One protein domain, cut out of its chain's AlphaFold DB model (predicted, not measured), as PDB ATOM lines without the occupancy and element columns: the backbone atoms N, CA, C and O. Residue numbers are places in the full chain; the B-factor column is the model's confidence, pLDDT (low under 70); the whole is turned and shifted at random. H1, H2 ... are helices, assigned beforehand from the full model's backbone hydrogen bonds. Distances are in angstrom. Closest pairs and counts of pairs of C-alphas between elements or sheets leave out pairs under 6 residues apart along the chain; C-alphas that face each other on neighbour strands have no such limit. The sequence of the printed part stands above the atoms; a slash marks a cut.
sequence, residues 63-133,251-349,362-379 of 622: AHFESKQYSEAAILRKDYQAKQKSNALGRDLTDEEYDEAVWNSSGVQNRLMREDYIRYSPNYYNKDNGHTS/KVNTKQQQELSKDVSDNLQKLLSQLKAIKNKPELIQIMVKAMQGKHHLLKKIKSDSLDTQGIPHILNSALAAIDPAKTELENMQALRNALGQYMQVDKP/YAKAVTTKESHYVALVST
ATOM      1  N   ALA A  63      28.768 -48.867 -45.853       48.53
ATOM      2  CA  ALA A  63      28.165 -50.112 -46.355       48.53
ATOM      3  C   ALA A  63      27.432 -50.911 -45.266       48.53
ATOM      4  O   ALA A  63      26.397 -51.501 -45.550       48.53
ATOM      5  N   HIS A  64      27.951 -50.890 -44.035       50.66
ATOM      6  CA  HIS A  64      27.297 -51.513 -42.884       50.66
ATOM      7  C   HIS A  64      25.926 -50.877 -42.609       50.66
ATOM      8  O   HIS A  64      24.939 -51.572 -42.380       50.66
ATOM      9  N   PHE A  65      25.858 -49.548 -42.708       57.38
ATOM     10  CA  PHE A  65      24.616 -48.800 -42.537       57.38
ATOM     11  C   PHE A  65      23.651 -49.057 -43.701       57.38
ATOM     12  O   PHE A  65      22.479 -49.333 -43.474       57.38
ATOM     13  N   GLU A  66      24.143 -49.052 -44.945       60.78
ATOM     14  CA  GLU A  66      23.307 -49.322 -46.120       60.78
ATOM     15  C   GLU A  66      22.722 -50.739 -46.098       60.78
ATOM     16  O   GLU A  66      21.544 -50.905 -46.402       60.78
ATOM     17  N   SER A  67      23.504 -51.765 -45.737       63.47
ATOM     18  CA  SER A  67      23.010 -53.147 -45.722       63.47
ATOM     19  C   SER A  67      21.886 -53.343 -44.708       63.47
ATOM     20  O   SER A  67      20.887 -53.973 -45.047       63.47
ATOM     21  N   LYS A  68      22.015 -52.737 -43.521       71.44
ATOM     22  CA  LYS A  68      20.963 -52.734 -42.499       71.44
ATOM     23  C   LYS A  68      19.711 -52.009 -42.998       71.44
ATOM     24  O   LYS A  68      18.623 -52.574 -42.987       71.44
ATOM     25  N   GLN A  69      19.863 -50.811 -43.565       77.94
ATOM     26  CA  GLN A  69      18.739 -50.044 -44.118       77.94
ATOM     27  C   GLN A  69      18.037 -50.767 -45.289       77.94
ATOM     28  O   GLN A  69      16.830 -50.619 -45.471       77.94
ATOM     29  N   TYR A  70      18.750 -51.582 -46.078       77.81
ATOM     30  CA  TYR A  70      18.132 -52.441 -47.099       77.81
ATOM     31  C   TYR A  70      17.326 -53.603 -46.498       77.81
ATOM     32  O   TYR A  70      16.307 -53.979 -47.085       77.81
ATOM     33  N   SER A  71      17.759 -54.178 -45.370       79.81
ATOM     34  CA  SER A  71      16.975 -55.162 -44.611       79.81
ATOM     35  C   SER A  71      15.691 -54.527 -44.078       79.81
ATOM     36  O   SER A  71      14.605 -55.058 -44.309       79.81
ATOM     37  N   GLU A  72      15.792 -53.344 -43.468       85.25
ATOM     38  CA  GLU A  72      14.643 -52.574 -42.973       85.25
ATOM     39  C   GLU A  72      13.643 -52.250 -44.091       85.25
ATOM     40  O   GLU A  72      12.446 -52.497 -43.945       85.25
ATOM     41  N   ALA A  73      14.128 -51.768 -45.241       87.75
ATOM     42  CA  ALA A  73      13.295 -51.469 -46.404       87.75
ATOM     43  C   ALA A  73      12.480 -52.692 -46.860       87.75
ATOM     44  O   ALA A  73      11.282 -52.591 -47.139       87.75
ATOM     45  N   ALA A  74      13.117 -53.868 -46.912       87.69
ATOM     46  CA  ALA A  74      12.447 -55.104 -47.293       87.69
ATOM     47  C   ALA A  74      11.428 -55.562 -46.242       87.69
ATOM     48  O   ALA A  74      10.345 -56.008 -46.627       87.69
ATOM     49  N   ILE A  75      11.744 -55.422 -44.949       88.88
ATOM     50  CA  ILE A  75      10.826 -55.737 -43.846       88.88
ATOM     51  C   ILE A  75       9.586 -54.841 -43.931       88.88
ATOM     52  O   ILE A  75       8.480 -55.363 -43.982       88.88
ATOM     53  N   LEU A  76       9.747 -53.519 -44.059       90.69
ATOM     54  CA  LEU A  76       8.632 -52.567 -44.180       90.69
ATOM     55  C   LEU A  76       7.752 -52.841 -45.406       90.69
ATOM     56  O   LEU A  76       6.524 -52.797 -45.330       90.69
ATOM     57  N   ARG A  77       8.372 -53.156 -46.548       91.44
ATOM     58  CA  ARG A  77       7.647 -53.497 -47.777       91.44
ATOM     59  C   ARG A  77       6.819 -54.768 -47.609       91.44
ATOM     60  O   ARG A  77       5.690 -54.830 -48.096       91.44
ATOM     61  N   LYS A  78       7.388 -55.796 -46.977       90.62
ATOM     62  CA  LYS A  78       6.724 -57.086 -46.778       90.62
ATOM     63  C   LYS A  78       5.677 -57.054 -45.685       90.62
ATOM     64  O   LYS A  78       4.626 -57.658 -45.854       90.62
ATOM     65  N   ASP A  79       5.918 -56.281 -44.645       89.69
ATOM     66  CA  ASP A  79       4.932 -55.980 -43.628       89.69
ATOM     67  C   ASP A  79       3.691 -55.287 -44.220       89.69
ATOM     68  O   ASP A  79       2.566 -55.698 -43.954       89.69
ATOM     69  N   TYR A  80       3.873 -54.310 -45.115       91.12
ATOM     70  CA  TYR A  80       2.744 -53.699 -45.821       91.12
ATOM     71  C   TYR A  80       1.977 -54.714 -46.689       91.12
ATOM     72  O   TYR A  80       0.749 -54.712 -46.691       91.12
ATOM     73  N   GLN A  81       2.676 -55.633 -47.371       88.62
ATOM     74  CA  GLN A  81       2.030 -56.728 -48.113       88.62
ATOM     75  C   GLN A  81       1.257 -57.680 -47.187       88.62
ATOM     76  O   GLN A  81       0.173 -58.133 -47.545       88.62
ATOM     77  N   ALA A  82       1.784 -57.964 -45.993       87.62
ATOM     78  CA  ALA A  82       1.102 -58.777 -44.993       87.62
ATOM     79  C   ALA A  82      -0.180 -58.091 -44.490       87.62
ATOM     80  O   ALA A  82      -1.223 -58.737 -44.426       87.62
ATOM     81  N   LYS A  83      -0.148 -56.773 -44.250       87.12
ATOM     82  CA  LYS A  83      -1.350 -55.984 -43.921       87.12
ATOM     83  C   LYS A  83      -2.384 -56.001 -45.045       87.12
ATOM     84  O   LYS A  83      -3.561 -56.204 -44.784       87.12
ATOM     85  N   GLN A  84      -1.963 -55.838 -46.301       88.38
ATOM     86  CA  GLN A  84      -2.879 -55.943 -47.442       88.38
ATOM     87  C   GLN A  84      -3.520 -57.334 -47.537       88.38
ATOM     88  O   GLN A  84      -4.718 -57.435 -47.790       88.38
ATOM     89  N   LYS A  85      -2.743 -58.398 -47.296       87.06
ATOM     90  CA  LYS A  85      -3.250 -59.775 -47.264       87.06
ATOM     91  C   LYS A  85      -4.255 -59.978 -46.128       87.06
ATOM     92  O   LYS A  85      -5.301 -60.568 -46.359       87.06
ATOM     93  N   SER A  86      -3.961 -59.466 -44.935       86.31
ATOM     94  CA  SER A  86      -4.876 -59.493 -43.788       86.31
ATOM     95  C   SER A  86      -6.192 -58.772 -44.097       86.31
ATOM     96  O   SER A  86      -7.261 -59.357 -43.940       86.31
ATOM     97  N   ASN A  87      -6.122 -57.560 -44.659       86.81
ATOM     98  CA  ASN A  87      -7.306 -56.801 -45.068       86.81
ATOM     99  C   ASN A  87      -8.141 -57.551 -46.117       86.81
ATOM    100  O   ASN A  87      -9.362 -57.574 -46.021       86.81
ATOM    101  N   ALA A  88      -7.494 -58.185 -47.101       87.12
ATOM    102  CA  ALA A  88      -8.180 -58.972 -48.125       87.12
ATOM    103  C   ALA A  88      -8.852 -60.237 -47.561       87.12
ATOM    104  O   ALA A  88      -9.868 -60.675 -48.089       87.12
ATOM    105  N   LEU A  89      -8.293 -60.819 -46.496       86.94
ATOM    106  CA  LEU A  89      -8.864 -61.971 -45.793       86.94
ATOM    107  C   LEU A  89      -9.942 -61.579 -44.770       86.94
ATOM    108  O   LEU A  89     -10.625 -62.462 -44.261       86.94
ATOM    109  N   GLY A  90     -10.073 -60.291 -44.429       86.06
ATOM    110  CA  GLY A  90     -10.993 -59.813 -43.391       86.06
ATOM    111  C   GLY A  90     -10.642 -60.276 -41.971       86.06
ATOM    112  O   GLY A  90     -11.477 -60.175 -41.077       86.06
ATOM    113  N   ARG A  91      -9.426 -60.799 -41.756       87.38
ATOM    114  CA  ARG A  91      -8.924 -61.261 -40.453       87.38
ATOM    115  C   ARG A  91      -7.431 -60.997 -40.303       87.38
ATOM    116  O   ARG A  91      -6.702 -60.904 -41.297       87.38
ATOM    117  N   ASP A  92      -6.960 -60.964 -39.064       82.69
ATOM    118  CA  ASP A  92      -5.528 -60.949 -38.779       82.69
ATOM    119  C   ASP A  92      -4.859 -62.250 -39.258       82.69
ATOM    120  O   ASP A  92      -5.451 -63.338 -39.250       82.69
ATOM    121  N   LEU A  93      -3.615 -62.126 -39.726       85.31
ATOM    122  CA  LEU A  93      -2.780 -63.278 -40.069       85.31
ATOM    123  C   LEU A  93      -2.349 -63.992 -38.787       85.31
ATOM    124  O   LEU A  93      -1.998 -63.338 -37.803       85.31
ATOM    125  N   THR A  94      -2.309 -65.325 -38.818       85.19
ATOM    126  CA  THR A  94      -1.685 -66.088 -37.730       85.19
ATOM    127  C   THR A  94      -0.186 -65.788 -37.664       85.19
ATOM    128  O   THR A  94       0.412 -65.278 -38.620       85.19
ATOM    129  N   ASP A  95       0.452 -66.109 -36.538       80.25
ATOM    130  CA  ASP A  95       1.890 -65.882 -36.371       80.25
ATOM    131  C   ASP A  95       2.720 -66.580 -37.456       80.25
ATOM    132  O   ASP A  95       3.639 -65.972 -38.003       80.25
ATOM    133  N   GLU A  96       2.344 -67.802 -37.833       81.38
ATOM    134  CA  GLU A  96       3.003 -68.563 -38.896       81.38
ATOM    135  C   GLU A  96       2.787 -67.939 -40.282       81.38
ATOM    136  O   GLU A  96       3.738 -67.798 -41.054       81.38
ATOM    137  N   GLU A  97       1.558 -67.506 -40.588       83.25
ATOM    138  CA  GLU A  97       1.226 -66.856 -41.861       83.25
ATOM    139  C   GLU A  97       1.960 -65.519 -42.024       83.25
ATOM    140  O   GLU A  97       2.407 -65.171 -43.124       83.25
ATOM    141  N   TYR A  98       2.088 -64.757 -40.936       85.12
ATOM    142  CA  TYR A  98       2.837 -63.508 -40.914       85.12
ATOM    143  C   TYR A  98       4.339 -63.761 -41.076       85.12
ATOM    144  O   TYR A  98       4.997 -63.102 -41.888       85.12
ATOM    145  N   ASP A  99       4.883 -64.739 -40.352       82.44
ATOM    146  CA  ASP A  99       6.290 -65.116 -40.451       82.44
ATOM    147  C   ASP A  99       6.644 -65.587 -41.859       82.44
ATOM    148  O   ASP A  99       7.710 -65.250 -42.375       82.44
ATOM    149  N   GLU A 100       5.753 -66.317 -42.524       81.88
ATOM    150  CA  GLU A 100       5.933 -66.699 -43.919       81.88
ATOM    151  C   GLU A 100       5.877 -65.497 -44.873       81.88
ATOM    152  O   GLU A 100       6.740 -65.340 -45.746       81.88
ATOM    153  N   ALA A 101       4.902 -64.607 -44.678       83.62
ATOM    154  CA  ALA A 101       4.701 -63.439 -45.530       83.62
ATOM    155  C   ALA A 101       5.837 -62.407 -45.423       83.62
ATOM    156  O   ALA A 101       6.205 -61.788 -46.431       83.62
ATOM    157  N   VAL A 102       6.395 -62.229 -44.223       84.81
ATOM    158  CA  VAL A 102       7.387 -61.195 -43.913       84.81
ATOM    159  C   VAL A 102       8.780 -61.789 -43.785       84.81
ATOM    160  O   VAL A 102       9.608 -61.608 -44.684       84.81
ATOM    161  N   TRP A 103       9.037 -62.517 -42.700       81.44
ATOM    162  CA  TRP A 103      10.379 -62.935 -42.309       81.44
ATOM    163  C   TRP A 103      10.965 -63.986 -43.242       81.44
ATOM    164  O   TRP A 103      12.092 -63.826 -43.701       81.44
ATOM    165  N   ASN A 104      10.203 -65.017 -43.593       77.50
ATOM    166  CA  ASN A 104      10.646 -66.100 -44.475       77.50
ATOM    167  C   ASN A 104      10.474 -65.767 -45.960       77.50
ATOM    168  O   ASN A 104      10.790 -66.581 -46.829       77.50
ATOM    169  N   SER A 105      10.017 -64.556 -46.278       79.38
ATOM    170  CA  SER A 105       9.900 -64.127 -47.661       79.38
ATOM    171  C   SER A 105      11.275 -64.053 -48.330       79.38
ATOM    172  O   SER A 105      12.251 -63.545 -47.769       79.38
ATOM    173  N   SER A 106      11.350 -64.482 -49.592       73.38
ATOM    174  CA  SER A 106      12.593 -64.420 -50.377       73.38
ATOM    175  C   SER A 106      13.166 -63.000 -50.474       73.38
ATOM    176  O   SER A 106      14.374 -62.824 -50.604       73.38
ATOM    177  N   GLY A 107      12.317 -61.971 -50.381       75.81
ATOM    178  CA  GLY A 107      12.730 -60.571 -50.357       75.81
ATOM    179  C   GLY A 107      13.542 -60.213 -49.113       75.81
ATOM    180  O   GLY A 107      14.648 -59.705 -49.260       75.81
ATOM    181  N   VAL A 108      13.012 -60.502 -47.920       78.88
ATOM    182  CA  VAL A 108      13.661 -60.190 -46.635       78.88
ATOM    183  C   VAL A 108      14.884 -61.072 -46.420       78.88
ATOM    184  O   VAL A 108      15.967 -60.552 -46.163       78.88
ATOM    185  N   GLN A 109      14.759 -62.382 -46.653       74.62
ATOM    186  CA  GLN A 109      15.873 -63.322 -46.521       74.62
ATOM    187  C   GLN A 109      17.068 -62.901 -47.383       74.62
ATOM    188  O   GLN A 109      18.185 -62.804 -46.886       74.62
ATOM    189  N   ASN A 110      16.851 -62.528 -48.650       71.19
ATOM    190  CA  ASN A 110      17.939 -62.078 -49.522       71.19
ATOM    191  C   ASN A 110      18.643 -60.790 -49.047       71.19
ATOM    192  O   ASN A 110      19.802 -60.583 -49.420       71.19
ATOM    193  N   ARG A 111      17.978 -59.920 -48.271       76.94
ATOM    194  CA  ARG A 111      18.591 -58.703 -47.703       76.94
ATOM    195  C   ARG A 111      19.331 -58.990 -46.409       76.94
ATOM    196  O   ARG A 111      20.499 -58.625 -46.321       76.94
ATOM    197  N   LEU A 112      18.722 -59.755 -45.506       71.88
ATOM    198  CA  LEU A 112      19.362 -60.207 -44.269       71.88
ATOM    199  C   LEU A 112      20.619 -61.035 -44.564       71.88
ATOM    200  O   LEU A 112      21.664 -60.816 -43.959       71.88
ATOM    201  N   MET A 113      20.579 -61.884 -45.601       62.91
ATOM    202  CA  MET A 113      21.754 -62.624 -46.079       62.91
ATOM    203  C   MET A 113      22.885 -61.732 -46.551       62.91
ATOM    204  O   MET A 113      23.959 -62.266 -46.795       62.91
ATOM    205  N   ARG A 114      22.668 -60.435 -46.772       61.88
ATOM    206  CA  ARG A 114      23.669 -59.461 -47.227       61.88
ATOM    207  C   ARG A 114      24.047 -58.444 -46.170       61.88
ATOM    208  O   ARG A 114      24.950 -57.648 -46.419       61.88
ATOM    209  N   GLU A 115      23.415 -58.512 -45.010       64.00
ATOM    210  CA  GLU A 115      23.742 -57.679 -43.878       64.00
ATOM    211  C   GLU A 115      24.975 -58.217 -43.163       64.00
ATOM    212  O   GLU A 115      24.976 -59.303 -42.579       64.00
ATOM    213  N   ASP A 116      26.051 -57.438 -43.220       54.25
ATOM    214  CA  ASP A 116      27.327 -57.834 -42.642       54.25
ATOM    215  C   ASP A 116      27.201 -58.013 -41.111       54.25
ATOM    216  O   ASP A 116      27.746 -58.960 -40.556       54.25
ATOM    217  N   TYR A 117      26.396 -57.203 -40.409       54.12
ATOM    218  CA  TYR A 117      26.185 -57.387 -38.965       54.12
ATOM    219  C   TYR A 117      25.637 -58.777 -38.612       54.12
ATOM    220  O   TYR A 117      26.183 -59.446 -37.736       54.12
ATOM    221  N   ILE A 118      24.622 -59.241 -39.344       55.56
ATOM    222  CA  ILE A 118      23.976 -60.538 -39.116       55.56
ATOM    223  C   ILE A 118      24.930 -61.685 -39.454       55.56
ATOM    224  O   ILE A 118      25.006 -62.651 -38.702       55.56
ATOM    225  N   ARG A 119      25.712 -61.567 -40.536       52.62
ATOM    226  CA  ARG A 119      26.713 -62.582 -40.920       52.62
ATOM    227  C   ARG A 119      27.862 -62.725 -39.919       52.62
ATOM    228  O   ARG A 119      28.440 -63.810 -39.820       52.62
ATOM    229  N   TYR A 120      28.235 -61.649 -39.224       49.91
ATOM    230  CA  TYR A 120      29.491 -61.598 -38.459       49.91
ATOM    231  C   TYR A 120      29.319 -61.468 -36.951       49.91
ATOM    232  O   TYR A 120      30.261 -61.767 -36.212       49.91
ATOM    233  N   SER A 121      28.162 -61.029 -36.463       50.78
ATOM    234  CA  SER A 121      28.012 -60.764 -35.040       50.78
ATOM    235  C   SER A 121      27.974 -62.081 -34.245       50.78
ATOM    236  O   SER A 121      27.182 -62.983 -34.538       50.78
ATOM    237  N   PRO A 122      28.852 -62.238 -33.232       47.28
ATOM    238  CA  PRO A 122      28.982 -63.480 -32.474       47.28
ATOM    239  C   PRO A 122      27.703 -63.846 -31.717       47.28
ATOM    240  O   PRO A 122      27.447 -65.031 -31.505       47.28
ATOM    241  N   ASN A 123      26.881 -62.844 -31.400       48.78
ATOM    242  CA  ASN A 123      25.598 -63.005 -30.725       48.78
ATOM    243  C   ASN A 123      24.542 -63.674 -31.622       48.78
ATOM    244  O   ASN A 123      23.617 -64.290 -31.104       48.78
ATOM    245  N   TYR A 124      24.693 -63.618 -32.952       51.94
ATOM    246  CA  TYR A 124      23.710 -64.140 -33.914       51.94
ATOM    247  C   TYR A 124      23.886 -65.617 -34.235       51.94
ATOM    248  O   TYR A 124      23.003 -66.188 -34.866       51.94
ATOM    249  N   TYR A 125      25.011 -66.210 -33.824       51.00
ATOM    250  CA  TYR A 125      25.379 -67.599 -34.098       51.00
ATOM    251  C   TYR A 125      25.816 -68.352 -32.829       51.00
ATOM    252  O   TYR A 125      26.640 -69.268 -32.907       51.00
ATOM    253  N   ASN A 126      25.326 -67.936 -31.656       52.91
ATOM    254  CA  ASN A 126      25.608 -68.610 -30.389       52.91
ATOM    255  C   ASN A 126      24.787 -69.908 -30.269       52.91
ATOM    256  O   ASN A 126      23.614 -69.920 -30.631       52.91
ATOM    257  N   LYS A 127      25.375 -71.002 -29.760       51.03
ATOM    258  CA  LYS A 127      24.705 -72.317 -29.646       51.03
ATOM    259  C   LYS A 127      23.371 -72.232 -28.893       51.03
ATOM    260  O   LYS A 127      22.426 -72.918 -29.269       51.03
ATOM    261  N   ASP A 128      23.282 -71.312 -27.938       51.72
ATOM    262  CA  ASP A 128      22.101 -71.059 -27.103       51.72
ATOM    263  C   ASP A 128      20.906 -70.455 -27.873       51.72
ATOM    264  O   ASP A 128      19.802 -70.387 -27.350       51.72
ATOM    265  N   ASN A 129      21.101 -70.032 -29.129       51.09
ATOM    266  CA  ASN A 129      20.069 -69.429 -29.984       51.09
ATOM    267  C   ASN A 129      19.516 -70.403 -31.058       51.09
ATOM    268  O   ASN A 129      18.899 -69.961 -32.034       51.09
ATOM    269  N   GLY A 130      19.740 -71.718 -30.907       50.66
ATOM    270  CA  GLY A 130      19.076 -72.760 -31.708       50.66
ATOM    271  C   GLY A 130      19.558 -72.886 -33.161       50.66
ATOM    272  O   GLY A 130      18.750 -73.012 -34.079       50.66
ATOM    273  N   HIS A 131      20.868 -72.815 -33.416       54.66
ATOM    274  CA  HIS A 131      21.398 -72.870 -34.787       54.66
ATOM    275  C   HIS A 131      21.665 -74.282 -35.312       54.66
ATOM    276  O   HIS A 131      22.136 -75.162 -34.597       54.66
ATOM    277  N   THR A 132      21.480 -74.457 -36.622       55.78
ATOM    278  CA  THR A 132      21.892 -75.656 -37.362       55.78
ATOM    279  C   THR A 132      23.398 -75.637 -37.662       55.78
ATOM    280  O   THR A 132      24.023 -74.577 -37.767       55.78
ATOM    281  N   SER A 133      24.005 -76.811 -37.874       55.75
ATOM    282  CA  SER A 133      25.423 -76.961 -38.257       55.75
ATOM    283  C   SER A 133      25.820 -76.121 -39.484       55.75
ATOM    284  O   SER A 133      26.956 -75.655 -39.588       55.75
ATOM    285  N   LYS A 251      15.682 -70.186 -41.750       65.81
ATOM    286  CA  LYS A 251      14.737 -69.174 -41.246       65.81
ATOM    287  C   LYS A 251      15.360 -68.336 -40.116       65.81
ATOM    288  O   LYS A 251      16.196 -68.837 -39.364       65.81
ATOM    289  N   VAL A 252      14.940 -67.076 -39.995       66.12
ATOM    290  CA  VAL A 252      15.366 -66.149 -38.924       66.12
ATOM    291  C   VAL A 252      14.649 -66.536 -37.630       66.12
ATOM    292  O   VAL A 252      13.437 -66.744 -37.655       66.12
ATOM    293  N   ASN A 253      15.374 -66.652 -36.514       67.44
ATOM    294  CA  ASN A 253      14.774 -67.056 -35.237       67.44
ATOM    295  C   ASN A 253      14.044 -65.886 -34.544       67.44
ATOM    296  O   ASN A 253      14.288 -64.718 -34.839       67.44
ATOM    297  N   THR A 254      13.169 -66.185 -33.584       70.56
ATOM    298  CA  THR A 254      12.300 -65.188 -32.929       70.56
ATOM    299  C   THR A 254      13.074 -64.058 -32.241       70.56
ATOM    300  O   THR A 254      12.684 -62.896 -32.316       70.56
ATOM    301  N   LYS A 255      14.218 -64.360 -31.618       69.94
ATOM    302  CA  LYS A 255      15.061 -63.351 -30.956       69.94
ATOM    303  C   LYS A 255      15.676 -62.370 -31.960       69.94
ATOM    304  O   LYS A 255      15.705 -61.168 -31.717       69.94
ATOM    305  N   GLN A 256      16.108 -62.870 -33.118       69.56
ATOM    306  CA  GLN A 256      16.599 -62.042 -34.220       69.56
ATOM    307  C   GLN A 256      15.487 -61.161 -34.798       69.56
ATOM    308  O   GLN A 256      15.719 -59.985 -35.070       69.56
ATOM    309  N   GLN A 257      14.275 -61.704 -34.950       76.38
ATOM    310  CA  GLN A 257      13.116 -60.926 -35.396       76.38
ATOM    311  C   GLN A 257      12.819 -59.763 -34.433       76.38
ATOM    312  O   GLN A 257      12.543 -58.653 -34.889       76.38
ATOM    313  N   GLN A 258      12.920 -59.983 -33.117       74.62
ATOM    314  CA  GLN A 258      12.707 -58.949 -32.096       74.62
ATOM    315  C   GLN A 258      13.761 -57.834 -32.154       74.62
ATOM    316  O   GLN A 258      13.399 -56.658 -32.154       74.62
ATOM    317  N   GLU A 259      15.049 -58.179 -32.249       72.62
ATOM    318  CA  GLU A 259      16.130 -57.188 -32.372       72.62
ATOM    319  C   GLU A 259      15.983 -56.340 -33.643       72.62
ATOM    320  O   GLU A 259      16.028 -55.112 -33.578       72.62
ATOM    321  N   LEU A 260      15.720 -56.982 -34.787       75.25
ATOM    322  CA  LEU A 260      15.516 -56.291 -36.062       75.25
ATOM    323  C   LEU A 260      14.258 -55.416 -36.051       75.25
ATOM    324  O   LEU A 260      14.266 -54.317 -36.601       75.25
ATOM    325  N   SER A 261      13.179 -55.871 -35.411       79.44
ATOM    326  CA  SER A 261      11.946 -55.082 -35.277       79.44
ATOM    327  C   SER A 261      12.160 -53.840 -34.418       79.44
ATOM    328  O   SER A 261      11.669 -52.765 -34.764       79.44
ATOM    329  N   LYS A 262      12.928 -53.968 -33.329       78.31
ATOM    330  CA  LYS A 262      13.310 -52.834 -32.485       78.31
ATOM    331  C   LYS A 262      14.143 -51.820 -33.265       78.31
ATOM    332  O   LYS A 262      13.832 -50.636 -33.242       78.31
ATOM    333  N   ASP A 263      15.135 -52.290 -34.016       74.31
ATOM    334  CA  ASP A 263      15.966 -51.438 -34.867       74.31
ATOM    335  C   ASP A 263      15.142 -50.655 -35.908       74.31
ATOM    336  O   ASP A 263      15.345 -49.453 -36.090       74.31
ATOM    337  N   VAL A 264      14.174 -51.319 -36.558       80.56
ATOM    338  CA  VAL A 264      13.224 -50.671 -37.481       80.56
ATOM    339  C   VAL A 264      12.406 -49.597 -36.756       80.56
ATOM    340  O   VAL A 264      12.233 -48.500 -37.287       80.56
ATOM    341  N   SER A 265      11.909 -49.897 -35.551       78.06
ATOM    342  CA  SER A 265      11.124 -48.966 -34.729       78.06
ATOM    343  C   SER A 265      11.928 -47.710 -34.379       78.06
ATOM    344  O   SER A 265      11.470 -46.595 -34.634       78.06
ATOM    345  N   ASP A 266      13.154 -47.884 -33.885       79.38
ATOM    346  CA  ASP A 266      14.038 -46.785 -33.490       79.38
ATOM    347  C   ASP A 266      14.364 -45.875 -34.687       79.38
ATOM    348  O   ASP A 266      14.320 -44.646 -34.585       79.38
ATOM    349  N   ASN A 267      14.650 -46.455 -35.857       78.50
ATOM    350  CA  ASN A 267      14.961 -45.683 -37.061       78.50
ATOM    351  C   ASN A 267      13.734 -44.973 -37.655       78.50
ATOM    352  O   ASN A 267      13.853 -43.829 -38.105       78.50
ATOM    353  N   LEU A 268      12.548 -45.586 -37.605       82.62
ATOM    354  CA  LEU A 268      11.298 -44.912 -37.968       82.62
ATOM    355  C   LEU A 268      10.993 -43.739 -37.036       82.62
ATOM    356  O   LEU A 268      10.563 -42.689 -37.512       82.62
ATOM    357  N   GLN A 269      11.240 -43.887 -35.735       80.62
ATOM    358  CA  GLN A 269      11.017 -42.817 -34.770       80.62
ATOM    359  C   GLN A 269      11.954 -41.625 -35.029       80.62
ATOM    360  O   GLN A 269      11.514 -40.471 -35.061       80.62
ATOM    361  N   LYS A 270      13.236 -41.895 -35.313       78.88
ATOM    362  CA  LYS A 270      14.201 -40.863 -35.730       78.88
ATOM    363  C   LYS A 270      13.751 -40.146 -36.997       78.88
ATOM    364  O   LYS A 270      13.738 -38.914 -37.041       78.88
ATOM    365  N   LEU A 271      13.363 -40.914 -38.017       83.31
ATOM    366  CA  LEU A 271      12.867 -40.379 -39.280       83.31
ATOM    367  C   LEU A 271      11.639 -39.492 -39.046       83.31
ATOM    368  O   LEU A 271      11.608 -38.364 -39.532       83.31
ATOM    369  N   LEU A 272      10.663 -39.965 -38.267       83.88
ATOM    370  CA  LEU A 272       9.445 -39.223 -37.954       83.88
ATOM    371  C   LEU A 272       9.763 -37.869 -37.324       83.88
ATOM    372  O   LEU A 272       9.216 -36.849 -37.742       83.88
ATOM    373  N   SER A 273      10.646 -37.847 -36.331       81.06
ATOM    374  CA  SER A 273      10.935 -36.620 -35.605       81.06
ATOM    375  C   SER A 273      11.699 -35.597 -36.463       81.06
ATOM    376  O   SER A 273      11.363 -34.410 -36.454       81.06
ATOM    377  N   GLN A 274      12.616 -36.043 -37.332       78.25
ATOM    378  CA  GLN A 274      13.245 -35.159 -38.325       78.25
ATOM    379  C   GLN A 274      12.250 -34.641 -39.369       78.25
ATOM    380  O   GLN A 274      12.252 -33.451 -39.690       78.25
ATOM    381  N   LEU A 275      11.364 -35.502 -39.873       83.69
ATOM    382  CA  LEU A 275      10.344 -35.105 -40.841       83.69
ATOM    383  C   LEU A 275       9.335 -34.114 -40.236       83.69
ATOM    384  O   LEU A 275       8.975 -33.145 -40.899       83.69
ATOM    385  N   LYS A 276       8.939 -34.284 -38.965       82.94
ATOM    386  CA  LYS A 276       8.130 -33.298 -38.226       82.94
ATOM    387  C   LYS A 276       8.838 -31.943 -38.125       82.94
ATOM    388  O   LYS A 276       8.202 -30.915 -38.333       82.94
ATOM    389  N   ALA A 277      10.147 -31.928 -37.867       75.50
ATOM    390  CA  ALA A 277      10.919 -30.692 -37.706       75.50
ATOM    391  C   ALA A 277      11.039 -29.857 -38.996       75.50
ATOM    392  O   ALA A 277      11.139 -28.622 -38.923       75.50
ATOM    393  N   ILE A 278      11.031 -30.516 -40.160       77.94
ATOM    394  CA  ILE A 278      11.118 -29.873 -41.483       77.94
ATOM    395  C   ILE A 278       9.757 -29.691 -42.168       77.94
ATOM    396  O   ILE A 278       9.683 -28.994 -43.182       77.94
ATOM    397  N   LYS A 279       8.688 -30.314 -41.654       80.75
ATOM    398  CA  LYS A 279       7.348 -30.197 -42.230       80.75
ATOM    399  C   LYS A 279       6.946 -28.719 -42.307       80.75
ATOM    400  O   LYS A 279       7.196 -27.948 -41.384       80.75
ATOM    401  N   ASN A 280       6.354 -28.327 -43.436       81.44
ATOM    402  CA  ASN A 280       5.956 -26.950 -43.762       81.44
ATOM    403  C   ASN A 280       7.117 -25.933 -43.871       81.44
ATOM    404  O   ASN A 280       6.864 -24.733 -43.935       81.44
ATOM    405  N   LYS A 281       8.384 -26.376 -43.932       78.62
ATOM    406  CA  LYS A 281       9.559 -25.505 -44.127       78.62
ATOM    407  C   LYS A 281      10.217 -25.782 -45.487       78.62
ATOM    408  O   LYS A 281      11.104 -26.638 -45.569       78.62
ATOM    409  N   PRO A 282       9.826 -25.070 -46.563       76.50
ATOM    410  CA  PRO A 282      10.267 -25.379 -47.927       76.50
ATOM    411  C   PRO A 282      11.791 -25.301 -48.103       76.50
ATOM    412  O   PRO A 282      12.369 -26.120 -48.815       76.50
ATOM    413  N   GLU A 283      12.469 -24.391 -47.399       70.44
ATOM    414  CA  GLU A 283      13.933 -24.261 -47.439       70.44
ATOM    415  C   GLU A 283      14.653 -25.524 -46.933       70.44
ATOM    416  O   GLU A 283      15.615 -25.993 -47.549       70.44
ATOM    417  N   LEU A 284      14.164 -26.118 -45.839       65.81
ATOM    418  CA  LEU A 284      14.736 -27.334 -45.254       65.81
ATOM    419  C   LEU A 284      14.413 -28.569 -46.095       65.81
ATOM    420  O   LEU A 284      15.279 -29.426 -46.280       65.81
ATOM    421  N   ILE A 285      13.206 -28.624 -46.665       75.56
ATOM    422  CA  ILE A 285      12.819 -29.665 -47.621       75.56
ATOM    423  C   ILE A 285      13.768 -29.628 -48.822       75.56
ATOM    424  O   ILE A 285      14.352 -30.650 -49.168       75.56
ATOM    425  N   GLN A 286      14.038 -28.452 -49.394       71.62
ATOM    426  CA  GLN A 286      14.969 -28.298 -50.517       71.62
ATOM    427  C   GLN A 286      16.416 -28.694 -50.171       71.62
ATOM    428  O   GLN A 286      17.142 -29.232 -51.011       71.62
ATOM    429  N   ILE A 287      16.861 -28.479 -48.931       65.62
ATOM    430  CA  ILE A 287      18.169 -28.964 -48.463       65.62
ATOM    431  C   ILE A 287      18.189 -30.493 -48.394       65.62
ATOM    432  O   ILE A 287      19.152 -31.112 -48.854       65.62
ATOM    433  N   MET A 288      17.130 -31.104 -47.864       73.75
ATOM    434  CA  MET A 288      17.000 -32.556 -47.776       73.75
ATOM    435  C   MET A 288      16.910 -33.204 -49.164       73.75
ATOM    436  O   MET A 288      17.592 -34.191 -49.423       73.75
ATOM    437  N   VAL A 289      16.182 -32.585 -50.094       75.12
ATOM    438  CA  VAL A 289      16.131 -32.940 -51.520       75.12
ATOM    439  C   VAL A 289      17.532 -32.931 -52.130       75.12
ATOM    440  O   VAL A 289      17.977 -33.932 -52.694       75.12
ATOM    441  N   LYS A 290      18.279 -31.832 -51.957       69.44
ATOM    442  CA  LYS A 290      19.659 -31.710 -52.450       69.44
ATOM    443  C   LYS A 290      20.611 -32.708 -51.797       69.44
ATOM    444  O   LYS A 290      21.564 -33.128 -52.450       69.44
ATOM    445  N   ALA A 291      20.384 -33.090 -50.541       66.62
ATOM    446  CA  ALA A 291      21.146 -34.144 -49.882       66.62
ATOM    447  C   ALA A 291      20.829 -35.511 -50.515       66.62
ATOM    448  O   ALA A 291      21.736 -36.164 -51.029       66.62
ATOM    449  N   MET A 292      19.551 -35.876 -50.630       70.69
ATOM    450  CA  MET A 292      19.106 -37.131 -51.255       70.69
ATOM    451  C   MET A 292      19.526 -37.259 -52.735       70.69
ATOM    452  O   MET A 292      19.756 -38.366 -53.220       70.69
ATOM    453  N   GLN A 293      19.666 -36.140 -53.456       68.56
ATOM    454  CA  GLN A 293      20.081 -36.088 -54.869       68.56
ATOM    455  C   GLN A 293      21.582 -35.784 -55.083       68.56
ATOM    456  O   GLN A 293      22.104 -35.876 -56.203       68.56
ATOM    457  N   GLY A 294      22.296 -35.374 -54.033       54.41
ATOM    458  CA  GLY A 294      23.614 -34.750 -54.126       54.41
ATOM    459  C   GLY A 294      24.747 -35.697 -54.533       54.41
ATOM    460  O   GLY A 294      24.776 -36.873 -54.185       54.41
ATOM    461  N   LYS A 295      25.777 -35.150 -55.204       42.91
ATOM    462  CA  LYS A 295      27.017 -35.856 -55.632       42.91
ATOM    463  C   LYS A 295      27.866 -36.423 -54.476       42.91
ATOM    464  O   LYS A 295      28.856 -37.105 -54.731       42.91
ATOM    465  N   HIS A 296      27.536 -36.074 -53.234       39.12
ATOM    466  CA  HIS A 296      28.318 -36.386 -52.040       39.12
ATOM    467  C   HIS A 296      27.687 -37.452 -51.144       39.12
ATOM    468  O   HIS A 296      28.367 -37.947 -50.243       39.12
ATOM    469  N   HIS A 297      26.450 -37.863 -51.433       39.44
ATOM    470  CA  HIS A 297      25.946 -39.129 -50.938       39.44
ATOM    471  C   HIS A 297      26.469 -40.226 -51.856       39.44
ATOM    472  O   HIS A 297      26.378 -40.168 -53.078       39.44
ATOM    473  N   LEU A 298      27.091 -41.222 -51.242       42.31
ATOM    474  CA  LEU A 298      27.658 -42.382 -51.917       42.31
ATOM    475  C   LEU A 298      26.549 -43.373 -52.371       42.31
ATOM    476  O   LEU A 298      26.866 -44.505 -52.731       42.31
ATOM    477  N   LEU A 299      25.274 -42.964 -52.346       46.72
ATOM    478  CA  LEU A 299      24.105 -43.725 -52.790       46.72
ATOM    479  C   LEU A 299      23.778 -43.450 -54.262       46.72
ATOM    480  O   LEU A 299      24.180 -42.436 -54.836       46.72
ATOM    481  N   LYS A 300      23.040 -44.375 -54.886       51.69
ATOM    482  CA  LYS A 300      22.509 -44.201 -56.242       51.69
ATOM    483  C   LYS A 300      21.634 -42.946 -56.242       51.69
ATOM    484  O   LYS A 300      20.702 -42.856 -55.452       51.69
ATOM    485  N   LYS A 301      21.956 -41.976 -57.101       61.06
ATOM    486  CA  LYS A 301      21.147 -40.761 -57.234       61.06
ATOM    487  C   LYS A 301      19.702 -41.147 -57.524       61.06
ATOM    488  O   LYS A 301      19.468 -41.937 -58.443       61.06
ATOM    489  N   ILE A 302      18.771 -40.555 -56.779       67.25
ATOM    490  CA  ILE A 302      17.362 -40.556 -57.161       67.25
ATOM    491  C   ILE A 302      17.294 -39.863 -58.523       67.25
ATOM    492  O   ILE A 302      17.758 -38.731 -58.681       67.25
ATOM    493  N   LYS A 303      16.854 -40.614 -59.529       67.19
ATOM    494  CA  LYS A 303      16.766 -40.149 -60.913       67.19
ATOM    495  C   LYS A 303      15.588 -39.184 -61.062       67.19
ATOM    496  O   LYS A 303      14.693 -39.159 -60.224       67.19
ATOM    497  N   SER A 304      15.600 -38.400 -62.139       64.25
ATOM    498  CA  SER A 304      14.555 -37.416 -62.449       64.25
ATOM    499  C   SER A 304      13.161 -38.032 -62.592       64.25
ATOM    500  O   SER A 304      12.186 -37.382 -62.254       64.25
ATOM    501  N   ASP A 305      13.078 -39.294 -63.019       75.19
ATOM    502  CA  ASP A 305      11.841 -40.090 -63.109       75.19
ATOM    503  C   ASP A 305      11.191 -40.403 -61.748       75.19
ATOM    504  O   ASP A 305      10.082 -40.922 -61.682       75.19
ATOM    505  N   SER A 306      11.898 -40.125 -60.653       80.44
ATOM    506  CA  SER A 306      11.480 -40.416 -59.285       80.44
ATOM    507  C   SER A 306      11.265 -39.138 -58.464       80.44
ATOM    508  O   SER A 306      11.198 -39.203 -57.229       80.44
ATOM    509  N   LEU A 307      11.191 -37.992 -59.147       84.50
ATOM    510  CA  LEU A 307      10.941 -36.665 -58.595       84.50
ATOM    511  C   LEU A 307       9.558 -36.176 -59.022       84.50
ATOM    512  O   LEU A 307       9.107 -36.464 -60.127       84.50
ATOM    513  N   ASP A 308       8.914 -35.402 -58.160       83.56
ATOM    514  CA  ASP A 308       7.707 -34.671 -58.520       83.56
ATOM    515  C   ASP A 308       8.010 -33.456 -59.421       83.56
ATOM    516  O   ASP A 308       9.158 -33.156 -59.767       83.56
ATOM    517  N   THR A 309       6.959 -32.716 -59.771       81.38
ATOM    518  CA  THR A 309       7.039 -31.496 -60.587       81.38
ATOM    519  C   THR A 309       7.843 -30.366 -59.932       81.38
ATOM    520  O   THR A 309       8.302 -29.467 -60.633       81.38
ATOM    521  N   GLN A 310       8.062 -30.413 -58.615       80.38
ATOM    522  CA  GLN A 310       8.866 -29.459 -57.844       80.38
ATOM    523  C   GLN A 310      10.314 -29.941 -57.629       80.38
ATOM    524  O   GLN A 310      11.105 -29.278 -56.949       80.38
ATOM    525  N   GLY A 311      10.687 -31.091 -58.203       79.69
ATOM    526  CA  GLY A 311      12.006 -31.699 -58.051       79.69
ATOM    527  C   GLY A 311      12.217 -32.417 -56.715       79.69
ATOM    528  O   GLY A 311      13.356 -32.747 -56.382       79.69
ATOM    529  N   ILE A 312      11.160 -32.674 -55.942       84.81
ATOM    530  CA  ILE A 312      11.187 -33.367 -54.653       84.81
ATOM    531  C   ILE A 312      11.039 -34.882 -54.879       84.81
ATOM    532  O   ILE A 312      10.135 -35.315 -55.593       84.81
ATOM    533  N   PRO A 313      11.890 -35.740 -54.278       87.44
ATOM    534  CA  PRO A 313      11.735 -37.185 -54.379       87.44
ATOM    535  C   PRO A 313      10.363 -37.653 -53.893       87.44
ATOM    536  O   PRO A 313       9.977 -37.355 -52.763       87.44
ATOM    537  N   HIS A 314       9.674 -38.476 -54.687       89.75
ATOM    538  CA  HIS A 314       8.343 -38.979 -54.328       89.75
ATOM    539  C   HIS A 314       8.304 -39.665 -52.954       89.75
ATOM    540  O   HIS A 314       7.330 -39.508 -52.231       89.75
ATOM    541  N   ILE A 315       9.375 -40.366 -52.553       90.50
ATOM    542  CA  ILE A 315       9.452 -40.995 -51.225       90.50
ATOM    543  C   ILE A 315       9.398 -39.970 -50.083       90.50
ATOM    544  O   ILE A 315       8.765 -40.222 -49.062       90.50
ATOM    545  N   LEU A 316      10.048 -38.814 -50.257       89.12
ATOM    546  CA  LEU A 316      10.082 -37.754 -49.255       89.12
ATOM    547  C   LEU A 316       8.707 -37.094 -49.150       89.12
ATOM    548  O   LEU A 316       8.217 -36.891 -48.045       89.12
ATOM    549  N   ASN A 317       8.052 -36.848 -50.286       90.38
ATOM    550  CA  ASN A 317       6.683 -36.336 -50.299       90.38
ATOM    551  C   ASN A 317       5.694 -37.302 -49.655       90.38
ATOM    552  O   ASN A 317       4.920 -36.882 -48.802       90.38
ATOM    553  N   SER A 318       5.736 -38.591 -50.008       89.31
ATOM    554  CA  SER A 318       4.874 -39.603 -49.389       89.31
ATOM    555  C   SER A 318       5.081 -39.667 -47.873       89.31
ATOM    556  O   SER A 318       4.111 -39.760 -47.128       89.31
ATOM    557  N   ALA A 319       6.329 -39.561 -47.406       91.06
ATOM    558  CA  ALA A 319       6.644 -39.551 -45.982       91.06
ATOM    559  C   ALA A 319       6.157 -38.272 -45.270       91.06
ATOM    560  O   ALA A 319       5.584 -38.358 -44.188       91.06
ATOM    561  N   LEU A 320       6.340 -37.091 -45.873       90.44
ATOM    562  CA  LEU A 320       5.882 -35.810 -45.317       90.44
ATOM    563  C   LEU A 320       4.352 -35.688 -45.297       90.44
ATOM    564  O   LEU A 320       3.795 -35.156 -44.336       90.44
ATOM    565  N   ALA A 321       3.680 -36.188 -46.338       89.50
ATOM    566  CA  ALA A 321       2.225 -36.184 -46.454       89.50
ATOM    567  C   ALA A 321       1.551 -37.117 -45.436       89.50
ATOM    568  O   ALA A 321       0.450 -36.830 -44.982       89.50
ATOM    569  N   ALA A 322       2.220 -38.209 -45.049       90.00
ATOM    570  CA  ALA A 322       1.699 -39.171 -44.078       90.00
ATOM    571  C   ALA A 322       1.696 -38.657 -42.631       90.00
ATOM    572  O   ALA A 322       0.977 -39.188 -41.788       90.00
ATOM    573  N   ILE A 323       2.517 -37.650 -42.329       90.31
ATOM    574  CA  ILE A 323       2.642 -37.092 -40.985       90.31
ATOM    575  C   ILE A 323       1.550 -36.055 -40.789       90.31
ATOM    576  O   ILE A 323       1.385 -35.183 -41.629       90.31
ATOM    577  N   ASP A 324       0.877 -36.071 -39.652       87.31
ATOM    578  CA  ASP A 324      -0.089 -35.068 -39.228       87.31
ATOM    579  C   ASP A 324       0.282 -34.564 -37.819       87.31
ATOM    580  O   ASP A 324       0.265 -35.348 -36.865       87.31
ATOM    581  N   PRO A 325       0.651 -33.277 -37.657       79.88
ATOM    582  CA  PRO A 325       0.960 -32.703 -36.351       79.88
ATOM    583  C   PRO A 325      -0.170 -32.835 -35.324       79.88
ATOM    584  O   PRO A 325       0.129 -32.832 -34.135       79.88
ATOM    585  N   ALA A 326      -1.428 -32.961 -35.764       82.81
ATOM    586  CA  ALA A 326      -2.583 -33.114 -34.880       82.81
ATOM    587  C   ALA A 326      -2.741 -34.539 -34.318       82.81
ATOM    588  O   ALA A 326      -3.449 -34.732 -33.333       82.81
ATOM    589  N   LYS A 327      -2.085 -35.539 -34.921       86.06
ATOM    590  CA  LYS A 327      -2.156 -36.945 -34.495       86.06
ATOM    591  C   LYS A 327      -1.098 -37.288 -33.453       86.06
ATOM    592  O   LYS A 327      -0.024 -36.680 -33.397       86.06
ATOM    593  N   THR A 328      -1.355 -38.339 -32.682       85.31
ATOM    594  CA  THR A 328      -0.392 -38.877 -31.712       85.31
ATOM    595  C   THR A 328       0.897 -39.348 -32.397       85.31
ATOM    596  O   THR A 328       0.968 -39.542 -33.617       85.31
ATOM    597  N   GLU A 329       1.979 -39.510 -31.631       78.56
ATOM    598  CA  GLU A 329       3.251 -40.003 -32.175       78.56
ATOM    599  C   GLU A 329       3.125 -41.430 -32.726       78.56
ATOM    600  O   GLU A 329       3.655 -41.718 -33.798       78.56
ATOM    601  N   LEU A 330       2.347 -42.285 -32.054       82.56
ATOM    602  CA  LEU A 330       2.087 -43.656 -32.485       82.56
ATOM    603  C   LEU A 330       1.328 -43.708 -33.818       82.56
ATOM    604  O   LEU A 330       1.748 -44.416 -34.733       82.56
ATOM    605  N   GLU A 331       0.257 -42.925 -33.965       87.12
ATOM    606  CA  GLU A 331      -0.504 -42.840 -35.220       87.12
ATOM    607  C   GLU A 331       0.359 -42.309 -36.365       87.12
ATOM    608  O   GLU A 331       0.335 -42.838 -37.475       87.12
ATOM    609  N   ASN A 332       1.179 -41.295 -36.085       86.62
ATOM    610  CA  ASN A 332       2.129 -40.754 -37.048       86.62
ATOM    611  C   ASN A 332       3.189 -41.781 -37.469       86.62
ATOM    612  O   ASN A 332       3.530 -41.854 -38.649       86.62
ATOM    613  N   MET A 333       3.699 -42.596 -36.542       85.69
ATOM    614  CA  MET A 333       4.627 -43.681 -36.875       85.69
ATOM    615  C   MET A 333       3.959 -44.762 -37.725       85.69
ATOM    616  O   MET A 333       4.559 -45.239 -38.690       85.69
ATOM    617  N   GLN A 334       2.721 -45.142 -37.403       87.50
ATOM    618  CA  GLN A 334       1.962 -46.116 -38.188       87.50
ATOM    619  C   GLN A 334       1.673 -45.595 -39.602       87.50
ATOM    620  O   GLN A 334       1.873 -46.326 -40.577       87.50
ATOM    621  N   ALA A 335       1.271 -44.326 -39.728       88.44
ATOM    622  CA  ALA A 335       1.046 -43.665 -41.008       88.44
ATOM    623  C   ALA A 335       2.337 -43.580 -41.835       88.44
ATOM    624  O   ALA A 335       2.341 -43.953 -43.010       88.44
ATOM    625  N   LEU A 336       3.453 -43.183 -41.212       90.75
ATOM    626  CA  LEU A 336       4.764 -43.128 -41.856       90.75
ATOM    627  C   LEU A 336       5.212 -44.513 -42.344       90.75
ATOM    628  O   LEU A 336       5.605 -44.658 -43.502       90.75
ATOM    629  N   ARG A 337       5.103 -45.550 -41.503       90.62
ATOM    630  CA  ARG A 337       5.400 -46.942 -41.884       90.62
ATOM    631  C   ARG A 337       4.571 -47.386 -43.083       90.62
ATOM    632  O   ARG A 337       5.126 -47.954 -44.021       90.62
ATOM    633  N   ASN A 338       3.265 -47.128 -43.063       91.25
ATOM    634  CA  ASN A 338       2.374 -47.516 -44.153       91.25
ATOM    635  C   ASN A 338       2.728 -46.779 -45.452       91.25
ATOM    636  O   ASN A 338       2.827 -47.419 -46.494       91.25
ATOM    637  N   ALA A 339       3.002 -45.473 -45.394       92.31
ATOM    638  CA  ALA A 339       3.377 -44.682 -46.565       92.31
ATOM    639  C   ALA A 339       4.706 -45.141 -47.186       92.31
ATOM    640  O   ALA A 339       4.813 -45.275 -48.407       92.31
ATOM    641  N   LEU A 340       5.712 -45.441 -46.358       92.88
ATOM    642  CA  LEU A 340       6.994 -45.978 -46.820       92.88
ATOM    643  C   LEU A 340       6.834 -47.386 -47.415       92.88
ATOM    644  O   LEU A 340       7.362 -47.665 -48.493       92.88
ATOM    645  N   GLY A 341       6.075 -48.262 -46.750       90.75
ATOM    646  CA  GLY A 341       5.778 -49.613 -47.232       90.75
ATOM    647  C   GLY A 341       5.001 -49.622 -48.553       90.75
ATOM    648  O   GLY A 341       5.312 -50.425 -49.438       90.75
ATOM    649  N   GLN A 342       4.056 -48.695 -48.719       92.50
ATOM    650  CA  GLN A 342       3.292 -48.489 -49.949       92.50
ATOM    651  C   GLN A 342       4.175 -47.960 -51.083       92.50
ATOM    652  O   GLN A 342       4.142 -48.498 -52.186       92.50
ATOM    653  N   TYR A 343       5.016 -46.955 -50.815       92.19
ATOM    654  CA  TYR A 343       5.935 -46.394 -51.811       92.19
ATOM    655  C   TYR A 343       6.859 -47.454 -52.432       92.19
ATOM    656  O   TYR A 343       7.213 -47.375 -53.613       92.19
ATOM    657  N   MET A 344       7.271 -48.433 -51.623       92.06
ATOM    658  CA  MET A 344       8.173 -49.505 -52.033       92.06
ATOM    659  C   MET A 344       7.488 -50.652 -52.789       92.06
ATOM    660  O   MET A 344       8.179 -51.580 -53.219       92.06
ATOM    661  N   GLN A 345       6.166 -50.607 -52.978       89.69
ATOM    662  CA  GLN A 345       5.476 -51.574 -53.826       89.69
ATOM    663  C   GLN A 345       5.824 -51.359 -55.301       89.69
ATOM    664  O   GLN A 345       6.053 -50.244 -55.772       89.69
ATOM    665  N   VAL A 346       5.901 -52.471 -56.022       84.94
ATOM    666  CA  VAL A 346       6.136 -52.527 -57.464       84.94
ATOM    667  C   VAL A 346       5.218 -53.603 -58.010       84.94
ATOM    668  O   VAL A 346       5.119 -54.675 -57.407       84.94
ATOM    669  N   ASP A 347       4.587 -53.335 -59.146       80.62
ATOM    670  CA  ASP A 347       3.678 -54.285 -59.772       80.62
ATOM    671  C   ASP A 347       4.423 -55.558 -60.164       80.62
ATOM    672  O   ASP A 347       5.426 -55.543 -60.889       80.62
ATOM    673  N   LYS A 348       3.951 -56.683 -59.627       77.25
ATOM    674  CA  LYS A 348       4.503 -57.995 -59.946       77.25
ATOM    675  C   LYS A 348       4.037 -58.373 -61.358       77.25
ATOM    676  O   LYS A 348       2.852 -58.223 -61.645       77.25
ATOM    677  N   PRO A 349       4.918 -58.888 -62.233       73.06
ATOM    678  CA  PRO A 349       4.483 -59.392 -63.529       73.06
ATOM    679  C   PRO A 349       3.448 -60.507 -63.328       73.06
ATOM    680  O   PRO A 349       3.629 -61.380 -62.476       73.06
ATOM    681  N   TYR A 362      11.296 -56.447 -62.696       82.75
ATOM    682  CA  TYR A 362      10.600 -56.371 -61.416       82.75
ATOM    683  C   TYR A 362      11.573 -56.287 -60.232       82.75
ATOM    684  O   TYR A 362      11.535 -55.332 -59.456       82.75
ATOM    685  N   ALA A 363      12.516 -57.228 -60.118       78.69
ATOM    686  CA  ALA A 363      13.478 -57.238 -59.015       78.69
ATOM    687  C   ALA A 363      14.378 -55.983 -59.003       78.69
ATOM    688  O   ALA A 363      14.747 -55.466 -57.940       78.69
ATOM    689  N   LYS A 364      14.698 -55.445 -60.186       81.25
ATOM    690  CA  LYS A 364      15.441 -54.191 -60.338       81.25
ATOM    691  C   LYS A 364      14.640 -52.973 -59.880       81.25
ATOM    692  O   LYS A 364      15.199 -52.100 -59.208       81.25
ATOM    693  N   ALA A 365      13.360 -52.910 -60.233       82.38
ATOM    694  CA  ALA A 365      12.458 -51.845 -59.817       82.38
ATOM    695  C   ALA A 365      12.262 -51.854 -58.292       82.38
ATOM    696  O   ALA A 365      12.442 -50.813 -57.660       82.38
ATOM    697  N   VAL A 366      12.047 -53.032 -57.688       85.31
ATOM    698  CA  VAL A 366      11.957 -53.200 -56.223       85.31
ATOM    699  C   VAL A 366      13.212 -52.665 -55.534       85.31
ATOM    700  O   VAL A 366      13.134 -51.797 -54.668       85.31
ATOM    701  N   THR A 367      14.391 -53.104 -55.981       82.25
ATOM    702  CA  THR A 367      15.671 -52.656 -55.404       82.25
ATOM    703  C   THR A 367      15.890 -51.151 -55.575       82.25
ATOM    704  O   THR A 367      16.521 -50.515 -54.734       82.25
ATOM    705  N   THR A 368      15.367 -50.556 -56.650       82.88
ATOM    706  CA  THR A 368      15.453 -49.108 -56.873       82.88
ATOM    707  C   THR A 368      14.587 -48.347 -55.867       82.88
ATOM    708  O   THR A 368      15.087 -47.417 -55.238       82.88
ATOM    709  N   LYS A 369      13.345 -48.781 -55.622       87.06
ATOM    710  CA  LYS A 369      12.485 -48.178 -54.590       87.06
ATOM    711  C   LYS A 369      13.072 -48.320 -53.182       87.06
ATOM    712  O   LYS A 369      13.121 -47.337 -52.449       87.06
ATOM    713  N   GLU A 370      13.604 -49.493 -52.837       86.69
ATOM    714  CA  GLU A 370      14.301 -49.714 -51.559       86.69
ATOM    715  C   GLU A 370      15.534 -48.798 -51.427       86.69
ATOM    716  O   GLU A 370      15.777 -48.235 -50.364       86.69
ATOM    717  N   SER A 371      16.277 -48.544 -52.514       80.12
ATOM    718  CA  SER A 371      17.422 -47.615 -52.481       80.12
ATOM    719  C   SER A 371      17.030 -46.161 -52.184       80.12
ATOM    720  O   SER A 371      17.833 -45.413 -51.628       80.12
ATOM    721  N   HIS A 372      15.796 -45.758 -52.505       86.19
ATOM    722  CA  HIS A 372      15.284 -44.434 -52.151       86.19
ATOM    723  C   HIS A 372      15.000 -44.324 -50.645       86.19
ATOM    724  O   HIS A 372      15.274 -43.275 -50.063       86.19
ATOM    725  N   TYR A 373      14.528 -45.403 -50.001       87.50
ATOM    726  CA  TYR A 373      14.403 -45.471 -48.537       87.50
ATOM    727  C   TYR A 373      15.772 -45.358 -47.868       87.50
ATOM    728  O   TYR A 373      15.961 -44.528 -46.983       87.50
ATOM    729  N   VAL A 374      16.759 -46.111 -48.359       79.94
ATOM    730  CA  VAL A 374      18.142 -46.026 -47.867       79.94
ATOM    731  C   VAL A 374      18.675 -44.593 -47.998       79.94
ATOM    732  O   VAL A 374      19.279 -44.076 -47.064       79.94
ATOM    733  N   ALA A 375      18.393 -43.897 -49.108       76.12
ATOM    734  CA  ALA A 375      18.762 -42.487 -49.280       76.12
ATOM    735  C   ALA A 375      18.084 -41.555 -48.276       76.12
ATOM    736  O   ALA A 375      18.733 -40.635 -47.776       76.12
ATOM    737  N   LEU A 376      16.816 -41.802 -47.959       82.12
ATOM    738  CA  LEU A 376      16.062 -41.034 -46.980       82.12
ATOM    739  C   LEU A 376      16.646 -41.201 -45.565       82.12
ATOM    740  O   LEU A 376      17.038 -40.211 -44.944       82.12
ATOM    741  N   VAL A 377      16.781 -42.442 -45.089       77.56
ATOM    742  CA  VAL A 377      17.278 -42.749 -43.735       77.56
ATOM    743  C   VAL A 377      18.749 -42.374 -43.583       77.56
ATOM    744  O   VAL A 377      19.109 -41.682 -42.636       77.56
ATOM    745  N   SER A 378      19.595 -42.699 -44.565       71.38
ATOM    746  CA  SER A 378      20.998 -42.269 -44.561       71.38
ATOM    747  C   SER A 378      21.145 -40.752 -44.506       71.38
ATOM    748  O   SER A 378      22.116 -40.259 -43.942       71.38
ATOM    749  N   THR A 379      20.228 -39.993 -45.113       71.06
ATOM    750  CA  THR A 379      20.260 -38.527 -45.044       71.06
ATOM    751  C   THR A 379      19.985 -38.057 -43.620       71.06
ATOM    752  O   THR A 379      20.738 -37.216 -43.138       71.06
TER     753      THR A 379
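What this domain is: This is residues 63 to 133, 251 to 349 and 362 to 379 of the 622 residues of an uncharacterized protein of Limnobacter sp. CACIAM 66H1 (UniProt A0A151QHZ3). Two long helices, H1 and H6, cross nearly at right angles, and the smaller helices gather on either side of H1: H2, H3 and H4 along one side, H9 and H10 on the other, with H8 and then H7 beyond them. H5 and the residues after it, up to the cut at 133, lie at the far end from H7. The printed part has 188 residues with ten named helices, H1 to H10 in chain order, and no named strand; its class is all helix. It is compact, with a radius of gyration of the C-alphas of 17.2 A and spans of 54 by 41 by 36 A.

Where its parts are: Find C-alpha 63 at (28.165, -50.112, -46.355); from there H1, residues 63 to 89, runs 38.9 A. Next come H2, residues 95 to 101, H3, 106 to 112, H4, 116 to 120, and H5, 122 to 125. Past the cut, look for C-alpha 254 at (12.300, -65.188, -32.929), where H6, residues 254 to 278, begins its 36.4 A. H7, residues 282 to 293, H8, 314 to 322, and H9, 329 to 343, follow, H9 being 20.8 A long. H10, residues 362 to 379, runs 26.1 A to C-alpha 379 at (20.260, -38.527, -45.044).

How they stand to each other: Start at H1, the hub, which touches five helices. It touches H2 at Ala 82 and Ala 101, closest C-alphas 5.9 A apart, H3 at Ser 71 and Arg 111, 5.0 A, and H4 at His 64 and Asp 116, 6.3 A. H3 runs opposite ways to H1 at a shallow tilt of 30 degrees. H9 touches H1, about perpendicular at 87 degrees, with C-alphas 77 and 341 closest at 4.3 A. H10 touches H1 at a steep tilt of 61 degrees, C-alphas 69 and 374 closest at 5.5 A. H6 is close to H1 but not clearly touching, about perpendicular at 83 degrees, and touches H9 at Leu 272 and Met 333, closest C-alphas 6.7 A. H8 and H9 form a helical hairpin, closest C-alphas 322 and 336 at 5.5 A. H7 touches H10 at Met 292 and Ala 375, 5.7 A between closest C-alphas. H5 touches no helix. Every O i to N i+4 pair is within hydrogen-bond range in H1 to H4 and H6 to H10; H5 is too short for one.

The domain as a whole: The C-alphas farthest apart are those of Ser 133 and Glu 283, 54.7 A. Residues 134 to 250 and 350 to 361 are not printed; the gaps between C-alphas are 13.6 A and 7.1 A. The link from H7 to H8 is long. The mean pLDDT of the printed part is 76.1, and 47 residues are under 70, among them 113 to 133 and 293 to 304.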